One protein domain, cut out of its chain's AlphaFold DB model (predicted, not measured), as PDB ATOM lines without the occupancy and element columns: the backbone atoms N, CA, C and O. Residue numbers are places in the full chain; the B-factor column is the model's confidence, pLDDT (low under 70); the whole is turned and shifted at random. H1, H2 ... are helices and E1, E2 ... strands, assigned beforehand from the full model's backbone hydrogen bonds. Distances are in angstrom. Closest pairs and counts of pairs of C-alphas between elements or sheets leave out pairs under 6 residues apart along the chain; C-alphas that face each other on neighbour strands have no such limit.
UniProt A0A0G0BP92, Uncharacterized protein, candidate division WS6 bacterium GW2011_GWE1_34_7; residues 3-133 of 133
ATOM      1  N   GLY A   3     -37.367  55.399  10.012       54.31
ATOM      2  CA  GLY A   3     -36.466  54.933  11.082       54.31
ATOM      3  C   GLY A   3     -36.774  55.526  12.462       54.31
ATOM      4  O   GLY A   3     -36.749  54.810  13.452       54.31
ATOM      5  N   ARG A   4     -37.181  56.804  12.528       59.28
ATOM      6  CA  ARG A   4     -37.483  57.484  13.806       59.28
ATOM      7  C   ARG A   4     -38.764  56.997  14.483       59.28
ATOM      8  O   ARG A   4     -38.923  57.195  15.678       59.28
ATOM      9  N   MET A   5     -39.677  56.386  13.727       59.88
ATOM     10  CA  MET A   5     -40.949  55.893  14.259       59.88
ATOM     11  C   MET A   5     -40.791  54.520  14.926       59.88
ATOM     12  O   MET A   5     -41.557  54.203  15.820       59.88
ATOM     13  N   ARG A   6     -39.775  53.727  14.540       62.88
ATOM     14  CA  ARG A   6     -39.456  52.429  15.175       62.88
ATOM     15  C   ARG A   6     -38.710  52.575  16.506       62.88
ATOM     16  O   ARG A   6     -38.752  51.680  17.345       62.88
ATOM     17  N   GLU A   7     -38.025  53.698  16.693       67.94
ATOM     18  CA  GLU A   7     -37.288  54.036  17.917       67.94
ATOM     19  C   GLU A   7     -38.120  54.869  18.900       67.94
ATOM     20  O   GLU A   7     -37.647  55.175  19.994       67.94
ATOM     21  N   SER A   8     -39.353  55.254  18.539       78.56
ATOM     22  CA  SER A   8     -40.220  55.974  19.467       78.56
ATOM     23  C   SER A   8     -40.653  55.053  20.608       78.56
ATOM     24  O   SER A   8     -40.928  53.867  20.403       78.56
ATOM     25  N   SER A   9     -40.737  55.610  21.817       77.19
ATOM     26  CA  SER A   9     -41.240  54.894  22.994       77.19
ATOM     27  C   SER A   9     -42.640  54.333  22.742       77.19
ATOM     28  O   SER A   9     -42.879  53.160  22.979       77.19
ATOM     29  N   GLU A  10     -43.510  55.123  22.109       77.31
ATOM     30  CA  GLU A  10     -44.879  54.732  21.763       77.31
ATOM     31  C   GLU A  10     -44.942  53.480  20.866       77.31
ATOM     32  O   GLU A  10     -45.815  52.631  21.033       77.31
ATOM     33  N   TYR A  11     -44.012  53.311  19.921       76.50
ATOM     34  CA  TYR A  11     -43.958  52.107  19.087       76.50
ATOM     35  C   TYR A  11     -43.480  50.877  19.871       76.50
ATOM     36  O   TYR A  11     -43.990  49.773  19.665       76.50
ATOM     37  N   GLN A  12     -42.520  51.059  20.782       75.38
ATOM     38  CA  GLN A  12     -42.034  49.984  21.651       75.38
ATOM     39  C   GLN A  12     -43.106  49.543  22.654       75.38
ATOM     40  O   GLN A  12     -43.287  48.340  22.841       75.38
ATOM     41  N   ASP A  13     -43.862  50.491  23.211       76.19
ATOM     42  CA  ASP A  13     -44.963  50.232  24.140       76.19
ATOM     43  C   ASP A  13     -46.082  49.440  23.445       76.19
ATOM     44  O   ASP A  13     -46.476  48.374  23.913       76.19
ATOM     45  N   ASN A  14     -46.500  49.861  22.245       75.81
ATOM     46  CA  ASN A  14     -47.493  49.128  21.448       75.81
ATOM     47  C   ASN A  14     -47.031  47.706  21.074       75.81
ATOM     48  O   ASN A  14     -47.831  46.768  21.033       75.81
ATOM     49  N   LEU A  15     -45.739  47.505  20.789       77.25
ATOM     50  CA  LEU A  15     -45.197  46.170  20.522       77.25
ATOM     51  C   LEU A  15     -45.127  45.297  21.777       77.25
ATOM     52  O   LEU A  15     -45.316  44.082  21.670       77.25
ATOM     53  N   ALA A  16     -44.856  45.888  22.942       73.31
ATOM     54  CA  ALA A  16     -44.910  45.193  24.223       73.31
ATOM     55  C   ALA A  16     -46.348  44.747  24.530       73.31
ATOM     56  O   ALA A  16     -46.567  43.563  24.790       73.31
ATOM     57  N   GLU A  17     -47.331  45.632  24.351       73.75
ATOM     58  CA  GLU A  17     -48.753  45.301  24.505       73.75
ATOM     59  C   GLU A  17     -49.193  44.187  23.546       73.75
ATOM     60  O   GLU A  17     -49.868  43.237  23.947       73.75
ATOM     61  N   LEU A  18     -48.773  44.238  22.277       74.81
ATOM     62  CA  LEU A  18     -49.079  43.191  21.296       74.81
ATOM     63  C   LEU A  18     -48.398  41.857  21.624       74.81
ATOM     64  O   LEU A  18     -48.994  40.799  21.405       74.81
ATOM     65  N   ARG A  19     -47.165  41.883  22.146       74.81
ATOM     66  CA  ARG A  19     -46.457  40.687  22.624       74.81
ATOM     67  C   ARG A  19     -47.228  40.040  23.764       74.81
ATOM     68  O   ARG A  19     -47.492  38.842  23.701       74.81
ATOM     69  N   GLU A  20     -47.615  40.826  24.759       64.81
ATOM     70  CA  GLU A  20     -48.388  40.361  25.909       64.81
ATOM     71  C   GLU A  20     -49.774  39.866  25.500       64.81
ATOM     72  O   GLU A  20     -50.219  38.819  25.967       64.81
ATOM     73  N   ALA A  21     -50.447  40.553  24.575       65.56
ATOM     74  CA  ALA A  21     -51.741  40.132  24.057       65.56
ATOM     75  C   ALA A  21     -51.667  38.803  23.300       65.56
ATOM     76  O   ALA A  21     -52.391  37.871  23.649       65.56
ATOM     77  N   ARG A  22     -50.749  38.675  22.330       65.38
ATOM     78  CA  ARG A  22     -50.555  37.422  21.578       65.38
ATOM     79  C   ARG A  22     -50.142  36.281  22.490       65.38
ATOM     80  O   ARG A  22     -50.589  35.161  22.285       65.38
ATOM     81  N   PHE A  23     -49.313  36.558  23.487       64.38
ATOM     82  CA  PHE A  23     -48.895  35.564  24.459       64.38
ATOM     83  C   PHE A  23     -50.079  35.064  25.303       64.38
ATOM     84  O   PHE A  23     -50.298  33.863  25.429       64.38
ATOM     85  N   VAL A  24     -50.901  35.983  25.806       57.66
ATOM     86  CA  VAL A  24     -52.081  35.675  26.622       57.66
ATOM     87  C   VAL A  24     -53.191  34.965  25.842       57.66
ATOM     88  O   VAL A  24     -53.920  34.175  26.438       57.66
ATOM     89  N   ASP A  25     -53.328  35.234  24.546       60.56
ATOM     90  CA  ASP A  25     -54.284  34.540  23.676       60.56
ATOM     91  C   ASP A  25     -53.737  33.186  23.179       60.56
ATOM     92  O   ASP A  25     -54.507  32.261  22.925       60.56
ATOM     93  N   ALA A  26     -52.411  33.048  23.051       57.12
ATOM     94  CA  ALA A  26     -51.752  31.803  22.653       57.12
ATOM     95  C   ALA A  26     -51.617  30.794  23.802       57.12
ATOM     96  O   ALA A  26     -51.571  29.588  23.541       57.12
ATOM     97  N   LEU A  27     -51.571  31.262  25.054       56.69
ATOM     98  CA  LEU A  27     -51.755  30.420  26.230       56.69
ATOM     99  C   LEU A  27     -53.192  29.866  26.214       56.69
ATOM    100  O   LEU A  27     -54.129  30.608  26.509       56.69
ATOM    101  N   PRO A  28     -53.412  28.571  25.921       50.03
ATOM    102  CA  PRO A  28     -54.756  28.010  25.738       50.03
ATOM    103  C   PRO A  28     -55.565  27.898  27.034       50.03
ATOM    104  O   PRO A  28     -56.661  27.350  27.032       50.03
ATOM    105  N   ASN A  29     -55.045  28.405  28.147       54.53
ATOM    106  CA  ASN A  29     -55.499  28.072  29.486       54.53
ATOM    107  C   ASN A  29     -56.131  29.291  30.166       54.53
ATOM    108  O   ASN A  29     -55.806  29.669  31.290       54.53
ATOM    109  N   ASP A  30     -57.096  29.911  29.480       57.72
ATOM    110  CA  ASP A  30     -58.098  30.711  30.181       57.72
ATOM    111  C   ASP A  30     -58.738  29.804  31.250       57.72
ATOM    112  O   ASP A  30     -59.034  28.639  30.982       57.72
ATOM    113  N   TRP A  31     -58.929  30.302  32.472       51.72
ATOM    114  CA  TRP A  31     -59.402  29.527  33.631       51.72
ATOM    115  C   TRP A  31     -60.662  28.695  33.330       51.72
ATOM    116  O   TRP A  31     -60.878  27.630  33.901       51.72
ATOM    117  N   ARG A  32     -61.471  29.167  32.375       48.25
ATOM    118  CA  ARG A  32     -62.658  28.485  31.849       48.25
ATOM    119  C   ARG A  32     -62.365  27.201  31.072       48.25
ATOM    120  O   ARG A  32     -63.196  26.304  31.104       48.25
ATOM    121  N   ILE A  33     -61.246  27.106  30.360       47.56
ATOM    122  CA  ILE A  33     -60.831  25.889  29.643       47.56
ATOM    123  C   ILE A  33     -60.272  24.889  30.652       47.56
ATOM    124  O   ILE A  33     -60.707  23.750  30.662       47.56
ATOM    125  N   ILE A  34     -59.442  25.336  31.595       50.34
ATOM    126  CA  ILE A  34     -58.994  24.517  32.728       50.34
ATOM    127  C   ILE A  34     -60.206  23.944  33.504       50.34
ATOM    128  O   ILE A  34     -60.278  22.739  33.710       50.34
ATOM    129  N   GLU A  35     -61.217  24.747  33.862       51.44
ATOM    130  CA  GLU A  35     -62.430  24.244  34.543       51.44
ATOM    131  C   GLU A  35     -63.313  23.323  33.671       51.44
ATOM    132  O   GLU A  35     -63.938  22.410  34.207       51.44
ATOM    133  N   ASN A  36     -63.384  23.541  32.350       47.78
ATOM    134  CA  ASN A  36     -64.246  22.763  31.443       47.78
ATOM    135  C   ASN A  36     -63.584  21.481  30.895       47.78
ATOM    136  O   ASN A  36     -64.288  20.519  30.564       47.78
ATOM    137  N   THR A  37     -62.256  21.466  30.774       44.06
ATOM    138  CA  THR A  37     -61.462  20.350  30.238       44.06
ATOM    139  C   THR A  37     -61.033  19.400  31.353       44.06
ATOM    140  O   THR A  37     -61.100  18.182  31.182       44.06
ATOM    141  N   LEU A  38     -60.715  19.924  32.542       56.44
ATOM    142  CA  LEU A  38     -60.385  19.124  33.721       56.44
ATOM    143  C   LEU A  38     -61.673  18.610  34.359       56.44
ATOM    144  O   LEU A  38     -62.127  19.073  35.396       56.44
ATOM    145  N   ARG A  39     -62.294  17.623  33.712       57.84
ATOM    146  CA  ARG A  39     -63.541  16.992  34.173       57.84
ATOM    147  C   ARG A  39     -63.362  16.138  35.432       57.84
ATOM    148  O   ARG A  39     -64.331  15.554  35.912       57.84
ATOM    149  N   THR A  40     -62.142  16.040  35.957       63.12
ATOM    150  CA  THR A  40     -61.852  15.335  37.201       63.12
ATOM    151  C   THR A  40     -62.123  16.259  38.397       63.12
ATOM    152  O   THR A  40     -61.518  17.331  38.502       63.12
ATOM    153  N   PRO A  41     -63.019  15.867  39.325       68.38
ATOM    154  CA  PRO A  41     -63.359  16.669  40.502       68.38
ATOM    155  C   PRO A  41     -62.142  17.106  41.323       68.38
ATOM    156  O   PRO A  41     -62.121  18.219  41.850       68.38
ATOM    157  N   ASP A  42     -61.122  16.251  41.389       67.50
ATOM    158  CA  ASP A  42     -59.902  16.478  42.165       67.50
ATOM    159  C   ASP A  42     -59.092  17.660  41.625       67.50
ATOM    160  O   ASP A  42     -58.672  18.526  42.392       67.50
ATOM    161  N   THR A  43     -58.952  17.764  40.302       68.06
ATOM    162  CA  THR A  43     -58.209  18.860  39.673       68.06
ATOM    163  C   THR A  43     -58.951  20.186  39.821       68.06
ATOM    164  O   THR A  43     -58.350  21.197  40.178       68.06
ATOM    165  N   ILE A  44     -60.281  20.185  39.656       69.31
ATOM    166  CA  ILE A  44     -61.119  21.369  39.914       69.31
ATOM    167  C   ILE A  44     -60.986  21.812  41.375       69.31
ATOM    168  O   ILE A  44     -60.910  23.009  41.662       69.31
ATOM    169  N   ARG A  45     -60.971  20.863  42.318       72.62
ATOM    170  CA  ARG A  45     -60.838  21.152  43.749       72.62
ATOM    171  C   ARG A  45     -59.470  21.739  44.080       72.62
ATOM    172  O   ARG A  45     -59.425  22.730  44.806       72.62
ATOM    173  N   LEU A  46     -58.392  21.181  43.528       74.81
ATOM    174  CA  LEU A  46     -57.034  21.709  43.661       74.81
ATOM    175  C   LEU A  46     -56.954  23.145  43.146       74.81
ATOM    176  O   LEU A  46     -56.523  24.041  43.860       74.81
ATOM    177  N   LEU A  47     -57.441  23.385  41.936       70.56
ATOM    178  CA  LEU A  47     -57.414  24.704  41.316       70.56
ATOM    179  C   LEU A  47     -58.235  25.727  42.107       70.56
ATOM    180  O   LEU A  47     -57.773  26.838  42.359       70.56
ATOM    181  N   LYS A  48     -59.426  25.352  42.582       73.31
ATOM    182  CA  LYS A  48     -60.225  26.200  43.481       73.31
ATOM    183  C   LYS A  48     -59.514  26.476  44.804       73.31
ATOM    184  O   LYS A  48     -59.611  27.596  45.298       73.31
ATOM    185  N   LYS A  49     -58.813  25.486  45.362       73.88
ATOM    186  CA  LYS A  49     -58.022  25.634  46.588       73.88
ATOM    187  C   LYS A  49     -56.871  26.616  46.369       73.88
ATOM    188  O   LYS A  49     -56.817  27.608  47.082       73.88
ATOM    189  N   LEU A  50     -56.068  26.421  45.324       72.06
ATOM    190  CA  LEU A  50     -54.995  27.338  44.927       72.06
ATOM    191  C   LEU A  50     -55.535  28.763  44.744       72.06
ATOM    192  O   LEU A  50     -55.014  29.716  45.314       72.06
ATOM    193  N   LYS A  51     -56.653  28.910  44.027       68.00
ATOM    194  CA  LYS A  51     -57.323  30.201  43.829       68.00
ATOM    195  C   LYS A  51     -57.789  30.847  45.140       68.00
ATOM    196  O   LYS A  51     -57.686  32.062  45.280       68.00
ATOM    197  N   GLY A  52     -58.314  30.058  46.079       66.94
ATOM    198  CA  GLY A  52     -58.781  30.529  47.383       66.94
ATOM    199  C   GLY A  52     -57.643  30.916  48.329       66.94
ATOM    200  O   GLY A  52     -57.688  31.988  48.925       66.94
ATOM    201  N   GLU A  53     -56.606  30.085  48.427       62.97
ATOM    202  CA  GLU A  53     -55.446  30.293  49.308       62.97
ATOM    203  C   GLU A  53     -54.585  31.485  48.878       62.97
ATOM    204  O   GLU A  53     -53.980  32.153  49.713       62.97
ATOM    205  N   MET A  54     -54.573  31.814  47.586       57.22
ATOM    206  CA  MET A  54     -53.837  32.977  47.086       57.22
ATOM    207  C   MET A  54     -54.613  34.296  47.182       57.22
ATOM    208  O   MET A  54     -54.055  35.342  46.858       57.22
ATOM    209  N   GLY A  55     -55.875  34.274  47.629       53.75
ATOM    210  CA  GLY A  55     -56.638  35.470  48.001       53.75
ATOM    211  C   GLY A  55     -56.827  36.530  46.907       53.75
ATOM    212  O   GLY A  55     -57.065  37.689  47.247       53.75
ATOM    213  N   TRP A  56     -56.689  36.200  45.616       50.38
ATOM    214  CA  TRP A  56     -56.563  37.208  44.552       50.38
ATOM    215  C   TRP A  56     -57.459  36.972  43.328       50.38
ATOM    216  O   TRP A  56     -57.671  35.857  42.857       50.38
ATOM    217  N   GLY A  57     -57.957  38.083  42.773       48.75
ATOM    218  CA  GLY A  57     -58.824  38.175  41.592       48.75
ATOM    219  C   GLY A  57     -58.125  37.959  40.243       48.75
ATOM    220  O   GLY A  57     -58.512  38.596  39.255       48.75
ATOM    221  N   GLY A  58     -57.103  37.098  40.206       51.25
ATOM    222  CA  GLY A  58     -56.451  36.649  38.979       51.25
ATOM    223  C   GLY A  58     -57.440  35.889  38.097       51.25
ATOM    224  O   GLY A  58     -58.181  35.024  38.569       51.25
ATOM    225  N   LYS A  59     -57.520  36.267  36.818       56.41
ATOM    226  CA  LYS A  59     -58.446  35.648  35.853       56.41
ATOM    227  C   LYS A  59     -57.789  34.540  35.032       56.41
ATOM    228  O   LYS A  59     -58.513  33.779  34.400       56.41
ATOM    229  N   LYS A  60     -56.454  34.483  35.000       65.88
ATOM    230  CA  LYS A  60     -55.687  33.650  34.067       65.88
ATOM    231  C   LYS A  60     -54.541  32.934  34.775       65.88
ATOM    232  O   LYS A  60     -53.958  33.490  35.708       65.88
ATOM    233  N   ALA A  61     -54.239  31.727  34.309       71.44
ATOM    234  CA  ALA A  61     -53.124  30.919  34.776       71.44
ATOM    235  C   ALA A  61     -52.480  30.165  33.603       71.44
ATOM    236  O   ALA A  61     -53.143  29.889  32.606       71.44
ATOM    237  N   SER A  62     -51.206  29.814  33.726       72.69
ATOM    238  CA  SER A  62     -50.512  28.915  32.795       72.69
ATOM    239  C   SER A  62     -49.771  27.831  33.559       72.69
ATOM    240  O   SER A  62     -49.466  28.009  34.734       72.69
ATOM    241  N   ILE A  63     -49.500  26.713  32.888       76.19
ATOM    242  CA  ILE A  63     -48.797  25.563  33.458       76.19
ATOM    243  C   ILE A  63     -47.531  25.346  32.634       76.19
ATOM    244  O   ILE A  63     -47.632  25.139  31.428       76.19
ATOM    245  N   GLU A  64     -46.376  25.392  33.280       78.50
ATOM    246  CA  GLU A  64     -45.069  25.068  32.719       78.50
ATOM    247  C   GLU A  64     -44.636  23.678  33.202       78.50
ATOM    248  O   GLU A  64     -44.734  23.363  34.391       78.50
ATOM    249  N   ASP A  65     -44.168  22.842  32.272       80.44
ATOM    250  CA  ASP A  65     -43.546  21.559  32.599       80.44
ATOM    251  C   ASP A  65     -42.078  21.801  32.965       80.44
ATOM    252  O   ASP A  65     -41.241  22.040  32.096       80.44
ATOM    253  N   VAL A  66     -41.790  21.800  34.269       82.31
ATOM    254  CA  VAL A  66     -40.442  22.055  34.796       82.31
ATOM    255  C   VAL A  66     -39.620  20.768  34.776       82.31
ATOM    256  O   VAL A  66     -38.425  20.775  34.481       82.31
ATOM    257  N   SER A  67     -40.246  19.644  35.129       83.12
ATOM    258  CA  SER A  67     -39.629  18.324  35.107       83.12
ATOM    259  C   SER A  67     -40.684  17.219  35.114       83.12
ATOM    260  O   SER A  67     -41.856  17.445  35.403       83.12
ATOM    261  N   ARG A  68     -40.235  15.967  34.944       82.19
ATOM    262  CA  ARG A  68     -41.102  14.774  34.985       82.19
ATOM    263  C   ARG A  68     -41.976  14.655  36.239       82.19
ATOM    264  O   ARG A  68     -42.985  13.962  36.178       82.19
ATOM    265  N   GLU A  69     -41.589  15.284  37.346       87.06
ATOM    266  CA  GLU A  69     -42.297  15.218  38.631       87.06
ATOM    267  C   GLU A  69     -42.687  16.599  39.176       87.06
ATOM    268  O   GLU A  69     -43.154  16.700  40.307       87.06
ATOM    269  N   LEU A  70     -42.508  17.672  38.396       87.19
ATOM    270  CA  LEU A  70     -42.788  19.024  38.867       87.19
ATOM    271  C   LEU A  70     -43.357  19.906  37.757       87.19
ATOM    272  O   LEU A  70     -42.738  20.077  36.709       87.19
ATOM    273  N   LEU A  71     -44.500  20.523  38.034       83.50
ATOM    274  CA  LEU A  71     -45.118  21.546  37.196       83.50
ATOM    275  C   LEU A  71     -45.090  22.884  37.930       83.50
ATOM    276  O   LEU A  71     -45.292  22.929  39.143       83.50
ATOM    277  N   ALA A  72     -44.898  23.978  37.201       84.62
ATOM    278  CA  ALA A  72     -45.099  25.322  37.726       84.62
ATOM    279  C   ALA A  72     -46.429  25.880  37.214       84.62
ATOM    280  O   ALA A  72     -46.714  25.847  36.020       84.62
ATOM    281  N   ILE A  73     -47.259  26.400  38.115       81.06
ATOM    282  CA  ILE A  73     -48.483  27.120  37.769       81.06
ATOM    283  C   ILE A  73     -48.241  28.609  38.010       81.06
ATOM    284  O   ILE A  73     -48.029  29.037  39.144       81.06
ATOM    285  N   HIS A  74     -48.299  29.396  36.939       78.81
ATOM    286  CA  HIS A  74     -48.119  30.846  36.958       78.81
ATOM    287  C   HIS A  74     -49.482  31.525  36.989       78.81
ATOM    288  O   HIS A  74     -50.389  31.147  36.243       78.81
ATOM    289  N   PHE A  75     -49.629  32.549  37.822       75.88
ATOM    290  CA  PHE A  75     -50.869  33.292  38.016       75.88
ATOM    291  C   PHE A  75     -50.706  34.751  37.636       75.88
ATOM    292  O   PHE A  75     -49.750  35.412  38.049       75.88
ATOM    293  N   PHE A  76     -51.712  35.280  36.941       72.75
ATOM    294  CA  PHE A  76     -51.674  36.630  36.389       72.75
ATOM    295  C   PHE A  76     -52.806  37.506  36.928       72.75
ATOM    296  O   PHE A  76     -53.950  37.055  37.093       72.75
ATOM    297  N   ASN A  77     -52.513  38.790  37.162       71.12
ATOM    298  CA  ASN A  77     -53.536  39.776  37.516       71.12
ATOM    299  C   ASN A  77     -54.421  40.142  36.301       71.12
ATOM    300  O   ASN A  77     -54.262  39.641  35.186       71.12
ATOM    301  N   ARG A  78     -55.402  41.032  36.506       67.31
ATOM    302  CA  ARG A  78     -56.266  41.532  35.413       67.31
ATOM    303  C   ARG A  78     -55.495  42.309  34.343       67.31
ATOM    304  O   ARG A  78     -55.950  42.333  33.201       67.31
ATOM    305  N   ASN A  79     -54.360  42.885  34.723       68.69
ATOM    306  CA  ASN A  79     -53.436  43.602  33.852       68.69
ATOM    307  C   ASN A  79     -52.423  42.656  33.189       68.69
ATOM    308  O   ASN A  79     -51.547  43.125  32.484       68.69
ATOM    309  N   ARG A  80     -52.586  41.331  33.353       64.06
ATOM    310  CA  ARG A  80     -51.796  40.272  32.702       64.06
ATOM    311  C   ARG A  80     -50.336  40.183  33.159       64.06
ATOM    312  O   ARG A  80     -49.561  39.456  32.547       64.06
ATOM    313  N   GLU A  81     -49.986  40.821  34.268       69.19
ATOM    314  CA  GLU A  81     -48.675  40.676  34.900       69.19
ATOM    315  C   GLU A  81     -48.653  39.421  35.769       69.19
ATOM    316  O   GLU A  81     -49.636  39.122  36.463       69.19
ATOM    317  N   GLU A  82     -47.535  38.693  35.740       74.56
ATOM    318  CA  GLU A  82     -47.338  37.565  36.643       74.56
ATOM    319  C   GLU A  82     -47.287  38.083  38.079       74.56
ATOM    320  O   GLU A  82     -46.472  38.925  38.444       74.56
ATOM    321  N   THR A  83     -48.199  37.578  38.897       73.31
ATOM    322  CA  THR A  83     -48.278  37.916  40.320       73.31
ATOM    323  C   THR A  83     -47.642  36.870  41.207       73.31
ATOM    324  O   THR A  83     -47.224  37.186  42.319       73.31
ATOM    325  N   ARG A  84     -47.648  35.609  40.764       76.75
ATOM    326  CA  ARG A  84     -47.229  34.484  41.587       76.75
ATOM    327  C   ARG A  84     -46.998  33.241  40.745       76.75
ATOM    328  O   ARG A  84     -47.715  33.012  39.777       76.75
ATOM    329  N   GLN A  85     -46.088  32.407  41.216       83.75
ATOM    330  CA  GLN A  85     -45.844  31.058  40.734       83.75
ATOM    331  C   GLN A  85     -46.004  30.089  41.912       83.75
ATOM    332  O   GLN A  85     -45.659  30.440  43.043       83.75
ATOM    333  N   VAL A  86     -46.556  28.901  41.659       83.25
ATOM    334  CA  VAL A  86     -46.568  27.784  42.618       83.25
ATOM    335  C   VAL A  86     -46.095  26.511  41.937       83.25
ATOM    336  O   VAL A  86     -46.401  26.284  40.766       83.25
ATOM    337  N   SER A  87     -45.396  25.667  42.676       87.44
ATOM    338  CA  SER A  87     -44.933  24.371  42.193       87.44
ATOM    339  C   SER A  87     -45.872  23.250  42.642       87.44
ATOM    340  O   SER A  87     -46.265  23.179  43.806       87.44
ATOM    341  N   VAL A  88     -46.238  22.361  41.722       85.56
ATOM    342  CA  VAL A  88     -47.130  21.219  41.959       85.56
ATOM    343  C   VAL A  88     -46.413  19.931  41.571       85.56
ATOM    344  O   VAL A  88     -45.850  19.851  40.481       85.56
ATOM    345  N   GLY A  89     -46.453  18.926  42.443       87.62
ATOM    346  CA  GLY A  89     -45.836  17.615  42.231       87.62
ATOM    347  C   GLY A  89     -46.771  16.469  42.629       87.62
ATOM    348  O   GLY A  89     -47.759  16.700  43.332       87.62
ATOM    349  N   PRO A  90     -46.518  15.231  42.172       87.75
ATOM    350  CA  PRO A  90     -47.331  14.086  42.555       87.75
ATOM    351  C   PRO A  90     -47.116  13.724  44.039       87.75
ATOM    352  O   PRO A  90     -46.008  13.864  44.540       87.75
ATOM    353  N   GLU A  91     -48.126  13.163  44.715       82.25
ATOM    354  CA  GLU A  91     -48.148  12.710  46.131       82.25
ATOM    355  C   GLU A  91     -47.054  11.684  46.504       82.25
ATOM    356  O   GLU A  91     -46.951  11.253  47.648       82.25
ATOM    357  N   GLN A  92     -46.233  11.262  45.542       76.06
ATOM    358  CA  GLN A  92     -45.094  10.366  45.746       76.06
ATOM    359  C   GLN A  92     -43.734  11.077  45.633       76.06
ATOM    360  O   GLN A  92     -42.716  10.462  45.947       76.06
ATOM    361  N   SER A  93     -43.695  12.340  45.193       63.78
ATOM    362  CA  SER A  93     -42.455  13.101  45.018       63.78
ATOM    363  C   SER A  93     -42.197  13.991  46.233       63.78
ATOM    364  O   SER A  93     -42.920  14.944  46.496       63.78
ATOM    365  N   GLY A  94     -41.142  13.667  46.985       53.81
ATOM    366  CA  GLY A  94     -40.770  14.359  48.222       53.81
ATOM    367  C   GLY A  94     -39.848  15.569  48.043       53.81
ATOM    368  O   GLY A  94     -39.187  15.957  49.007       53.81
ATOM    369  N   SER A  95     -39.722  16.148  46.840       62.59
ATOM    370  CA  SER A  95     -38.827  17.293  46.624       62.59
ATOM    371  C   SER A  95     -39.502  18.481  45.944       62.59
ATOM    372  O   SER A  95     -39.875  18.413  44.778       62.59
ATOM    373  N   GLY A  96     -39.547  19.611  46.654       68.88
ATOM    374  CA  GLY A  96     -39.617  20.947  46.052       68.88
ATOM    375  C   GLY A  96     -40.971  21.407  45.501       68.88
ATOM    376  O   GLY A  96     -41.013  22.477  44.899       68.88
ATOM    377  N   ALA A  97     -42.056  20.652  45.693       82.50
ATOM    378  CA  ALA A  97     -43.406  21.105  45.359       82.50
ATOM    379  C   ALA A  97     -44.038  21.888  46.522       82.50
ATOM    380  O   ALA A  97     -43.937  21.480  47.677       82.50
ATOM    381  N   ASP A  98     -44.739  22.979  46.209       85.62
ATOM    382  CA  ASP A  98     -45.579  23.691  47.179       85.62
ATOM    383  C   ASP A  98     -46.861  22.897  47.482       85.62
ATOM    384  O   ASP A  98     -47.428  23.005  48.571       85.62
ATOM    385  N   TYR A  99     -47.324  22.102  46.509       83.69
ATOM    386  CA  TYR A  99     -48.521  21.272  46.613       83.69
ATOM    387  C   TYR A  99     -48.283  19.871  46.063       83.69
ATOM    388  O   TYR A  99     -47.948  19.692  44.890       83.69
ATOM    389  N   GLU A 100     -48.553  18.883  46.906       86.81
ATOM    390  CA  GLU A 100     -48.630  17.477  46.525       86.81
ATOM    391  C   GLU A 100     -50.046  17.140  46.045       86.81
ATOM    392  O   GLU A 100     -51.040  17.549  46.658       86.81
ATOM    393  N   VAL A 101     -50.145  16.431  44.919       82.38
ATOM    394  CA  VAL A 101     -51.423  16.066  44.292       82.38
ATOM    395  C   VAL A 101     -51.409  14.615  43.828       82.38
ATOM    396  O   VAL A 101     -50.353  14.109  43.460       82.38
ATOM    397  N   PRO A 102     -52.549  13.915  43.772       85.06
ATOM    398  CA  PRO A 102     -52.566  12.543  43.281       85.06
ATOM    399  C   PRO A 102     -51.932  12.413  41.888       85.06
ATOM    400  O   PRO A 102     -52.126  13.275  41.026       85.06
ATOM    401  N   THR A 103     -51.211  11.319  41.627       84.19
ATOM    402  CA  THR A 103     -50.475  11.113  40.363       84.19
ATOM    403  C   THR A 103     -51.357  11.279  39.124       84.19
ATOM    404  O   THR A 103     -50.914  11.844  38.126       84.19
ATOM    405  N   HIS A 104     -52.621  10.844  39.175       80.62
ATOM    406  CA  HIS A 104     -53.553  11.021  38.056       80.62
ATOM    407  C   HIS A 104     -53.899  12.492  37.803       80.62
ATOM    408  O   HIS A 104     -54.064  12.883  36.655       80.62
ATOM    409  N   VAL A 105     -53.984  13.318  38.849       80.19
ATOM    410  CA  VAL A 105     -54.202  14.769  38.726       80.19
ATOM    411  C   VAL A 105     -52.983  15.427  38.090       80.19
ATOM    412  O   VAL A 105     -53.129  16.211  37.154       80.19
ATOM    413  N   PHE A 106     -51.786  15.061  38.550       82.88
ATOM    414  CA  PHE A 106     -50.527  15.556  37.998       82.88
ATOM    415  C   PHE A 106     -50.390  15.240  36.500       82.88
ATOM    416  O   PHE A 106     -50.113  16.133  35.707       82.88
ATOM    417  N   GLN A 107     -50.661  13.997  36.093       81.06
ATOM    418  CA  GLN A 107     -50.594  13.576  34.688       81.06
ATOM    419  C   GLN A 107     -51.559  14.350  33.788       81.06
ATOM    420  O   GLN A 107     -51.214  14.690  32.658       81.06
ATOM    421  N   VAL A 108     -52.764  14.648  34.281       77.31
ATOM    422  CA  VAL A 108     -53.731  15.460  33.534       77.31
ATOM    423  C   VAL A 108     -53.227  16.901  33.399       77.31
ATOM    424  O   VAL A 108     -53.268  17.451  32.303       77.31
ATOM    425  N   LEU A 109     -52.703  17.505  34.470       76.50
ATOM    426  CA  LEU A 109     -52.113  18.850  34.409       76.50
ATOM    427  C   LEU A 109     -50.910  18.914  33.459       76.50
ATOM    428  O   LEU A 109     -50.766  19.895  32.735       76.50
ATOM    429  N   GLN A 110     -50.082  17.869  33.435       78.38
ATOM    430  CA  GLN A 110     -48.934  17.766  32.538       78.38
ATOM    431  C   GLN A 110     -49.370  17.637  31.073       78.38
ATOM    432  O   GLN A 110     -48.824  18.317  30.211       78.38
ATOM    433  N   ALA A 111     -50.386  16.818  30.784       74.44
ATOM    434  CA  ALA A 111     -50.920  16.654  29.431       74.44
ATOM    435  C   ALA A 111     -51.563  17.940  28.873       74.44
ATOM    436  O   ALA A 111     -51.504  18.190  27.671       74.44
ATOM    437  N   GLU A 112     -52.158  18.757  29.744       69.50
ATOM    438  CA  GLU A 112     -52.755  20.060  29.407       69.50
ATOM    439  C   GLU A 112     -51.737  21.222  29.469       69.50
ATOM    440  O   GLU A 112     -52.048  22.370  29.123       69.50
ATOM    441  N   GLY A 113     -50.518  20.946  29.936       63.28
ATOM    442  CA  GLY A 113     -49.450  21.923  30.092       63.28
ATOM    443  C   GLY A 113     -48.868  22.353  28.747       63.28
ATOM    444  O   GLY A 113     -48.543  21.533  27.891       63.28
ATOM    445  N   LYS A 114     -48.698  23.664  28.558       64.00
ATOM    446  CA  LYS A 114     -47.881  24.227  27.476       64.00
ATOM    447  C   LYS A 114     -46.787  25.068  28.101       64.00
ATOM    448  O   LYS A 114     -47.101  26.026  28.795       64.00
ATOM    449  N   ASP A 115     -45.535  24.746  27.785       69.62
ATOM    450  CA  ASP A 115     -44.356  25.478  28.247       69.62
ATOM    451  C   ASP A 115     -44.470  26.984  27.933       69.62
ATOM    452  O   ASP A 115     -44.314  27.433  26.790       69.62
ATOM    453  N   TYR A 116     -44.775  27.753  28.982       69.06
ATOM    454  CA  TYR A 116     -44.904  29.208  28.969       69.06
ATOM    455  C   TYR A 116     -43.616  29.864  28.462       69.06
ATOM    456  O   TYR A 116     -43.676  30.783  27.638       69.06
ATOM    457  N   VAL A 117     -42.457  29.391  28.928       68.06
ATOM    458  CA  VAL A 117     -41.145  29.983  28.645       68.06
ATOM    459  C   VAL A 117     -40.823  29.827  27.166       68.06
ATOM    460  O   VAL A 117     -40.512  30.817  26.492       68.06
ATOM    461  N   SER A 118     -40.990  28.618  26.632       70.38
ATOM    462  CA  SER A 118     -40.782  28.347  25.208       70.38
ATOM    463  C   SER A 118     -41.758  29.123  24.323       70.38
ATOM    464  O   SER A 118     -41.350  29.715  23.320       70.38
ATOM    465  N   LEU A 119     -43.037  29.201  24.704       71.69
ATOM    466  CA  LEU A 119     -44.041  29.948  23.943       71.69
ATOM    467  C   LEU A 119     -43.738  31.457  23.939       71.69
ATOM    468  O   LEU A 119     -43.868  32.126  22.910       71.69
ATOM    469  N   ARG A 120     -43.281  32.005  25.073       73.19
ATOM    470  CA  ARG A 120     -42.918  33.422  25.206       73.19
ATOM    471  C   ARG A 120     -41.701  33.747  24.358       73.19
ATOM    472  O   ARG A 120     -41.691  34.781  23.685       73.19
ATOM    473  N   ALA A 121     -40.702  32.868  24.366       76.44
ATOM    474  CA  ALA A 121     -39.516  32.996  23.531       76.44
ATOM    475  C   ALA A 121     -39.880  32.958  22.038       76.44
ATOM    476  O   ALA A 121     -39.444  33.826  21.283       76.44
ATOM    477  N   GLN A 122     -40.748  32.028  21.622       76.81
ATOM    478  CA  GLN A 122     -41.199  31.907  20.235       76.81
ATOM    479  C   GLN A 122     -41.952  33.156  19.753       76.81
ATOM    480  O   GLN A 122     -41.624  33.704  18.700       76.81
ATOM    481  N   VAL A 123     -42.930  33.641  20.526       75.12
ATOM    482  CA  VAL A 123     -43.691  34.857  20.185       75.12
ATOM    483  C   VAL A 123     -42.777  36.082  20.163       75.12
ATOM    484  O   VAL A 123     -42.905  36.934  19.283       75.12
ATOM    485  N   SER A 124     -41.823  36.165  21.094       74.56
ATOM    486  CA  SER A 124     -40.843  37.255  21.119       74.56
ATOM    487  C   SER A 124     -39.959  37.241  19.870       74.56
ATOM    488  O   SER A 124     -39.825  38.280  19.228       74.56
ATOM    489  N   ALA A 125     -39.453  36.074  19.464       82.00
ATOM    490  CA  ALA A 125     -38.644  35.918  18.255       82.00
ATOM    491  C   ALA A 125     -39.428  36.235  16.964       82.00
ATOM    492  O   ALA A 125     -38.905  36.891  16.058       82.00
ATOM    493  N   GLU A 126     -40.699  35.827  16.873       79.38
ATOM    494  CA  GLU A 126     -41.574  36.150  15.733       79.38
ATOM    495  C   GLU A 126     -41.861  37.661  15.637       79.38
ATOM    496  O   GLU A 126     -41.958  38.233  14.552       79.38
ATOM    497  N   LEU A 127     -42.000  38.341  16.774       73.81
ATOM    498  CA  LEU A 127     -42.209  39.788  16.797       73.81
ATOM    499  C   LEU A 127     -40.916  40.559  16.515       73.81
ATOM    500  O   LEU A 127     -40.962  41.559  15.806       73.81
ATOM    501  N   ASP A 128     -39.768  40.092  17.003       73.81
ATOM    502  CA  ASP A 128     -38.474  40.722  16.724       73.81
ATOM    503  C   ASP A 128     -38.081  40.579  15.242       73.81
ATOM    504  O   ASP A 128     -37.602  41.533  14.627       73.81
ATOM    505  N   THR A 129     -38.398  39.449  14.603       74.69
ATOM    506  CA  THR A 129     -38.274  39.323  13.138       74.69
ATOM    507  C   THR A 129     -39.178  40.316  12.405       74.69
ATOM    508  O   THR A 129     -38.726  40.957  11.458       74.69
ATOM    509  N   ARG A 130     -40.406  40.557  12.882       68.56
ATOM    510  CA  ARG A 130     -41.298  41.600  12.336       68.56
ATOM    511  C   ARG A 130     -40.829  43.039  12.596       68.56
ATOM    512  O   ARG A 130     -41.215  43.909  11.829       68.56
ATOM    513  N   LYS A 131     -39.995  43.308  13.612       62.00
ATOM    514  CA  LYS A 131     -39.329  44.622  13.789       62.00
ATOM    515  C   LYS A 131     -38.276  44.897  12.708       62.00
ATOM    516  O   LYS A 131     -37.918  46.054  12.469       62.00
ATOM    517  N   THR A 132     -37.744  43.831  12.107       52.94
ATOM    518  CA  THR A 132     -36.605  43.886  11.181       52.94
ATOM    519  C   THR A 132     -37.042  44.212   9.744       52.94
ATOM    520  O   THR A 132     -36.295  44.875   9.027       52.94
ATOM    521  N   TYR A 133     -38.261  43.825   9.347       43.88
ATOM    522  CA  TYR A 133     -38.904  44.209   8.077       43.88
ATOM    523  C   TYR A 133     -39.629  45.551   8.212       43.88
ATOM    524  O   TYR A 133     -39.556  46.393   7.292       43.88
TER     525      TYR A 133
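AT A GLANCE: This is residues 3 to 133 of the 133 residues of an uncharacterized protein of candidate division WS6 bacterium GW2011_GWE1_34_7 (UniProt A0A0G0BP92). The model has a head and a two-helix arm: the head is a strongly twisted sheet of four strands with H4 and H5 packed on it and H3 at its edge E1, and the arm is H2 and H6, which run opposite ways and touch over part of their length. The short helix H1 lies at the far end of the arm, and the arm and head together make the long axis. The printed part has 131 residues, with six named helices and four named strands in the order H1 H2 H3 H4 E1 E2 E3 E4 H5 H6, a mixed class of helices and strands. The sheet's order is E1, E2, E3, E4, mixed, with E3 and E4 parallel. The whole is only just loose, close to compact, with a radius of gyration of the C-alphas of 17.1 A, and only just elongated, spanning 57 by 29 by 25 A.

IN THESE COORDINATES: H1, residues 3 to 6, begins at C-alpha 3 (-36.466, 54.933, 11.082). H2, residues 9 to 26, is 25.4 A long. H3 is residues 31 to 37, and H4, residues 41 to 53, is 18.0 A long. E1, residues 60 to 67, begins at C-alpha 60 (-55.687, 33.650, 34.067) and is 22.2 A long. E2, residues 70 to 76, is 19.9 A long, and E3, residues 82 to 90, 24.2 A. E4 is residues 99 to 101 and H5 residues 103 to 111. H6, residues 116 to 132, is 24.5 A long and ends at C-alpha 132 (-36.605, 43.886, 11.181).

HOW THE PARTS SIT: E1, E2 and E3 form a meander, each strand the antiparallel neighbour of the one before, in two hairpins; N 64 and O 72 are 2.8 A apart, N 73 and O 86 2.8 A. E3 and E4 are parallel, with N 101 and O 89 2.9 A apart. H4 and H5 on one face of the sheet make two layers. H5 lies over E3 at a height over the sheet of 8.4 A; the closest C-alphas, of Pro 90 and Thr 103, are 4.9 A apart. H4 and H5 are close but not clearly touching, with the C-alphas of Thr 43 and Val 105 5.8 A apart. H3 only grazes the sheet with residues 31 to 34, and H6 with 116 to 118. H2, with residues 15 to 23 alone, touches H6 at a steep tilt of 40 degrees, opposite ways; their closest C-alphas, of Phe 23 and Arg 120, are 6.4 A apart. In H2, H3, H4, H5 and H6 every O i to N i+4 pair is within hydrogen-bond range; H1 is too short for one.

THE WHOLE: The C-alphas farthest apart, of Arg 4 and Gln 92, are 57.4 A apart. The printed part has no cut, and no link is long. Mean pLDDT of the printed part is 70.2; 58 residues are under 70, among them residues 20 to 44 and 51 to 60.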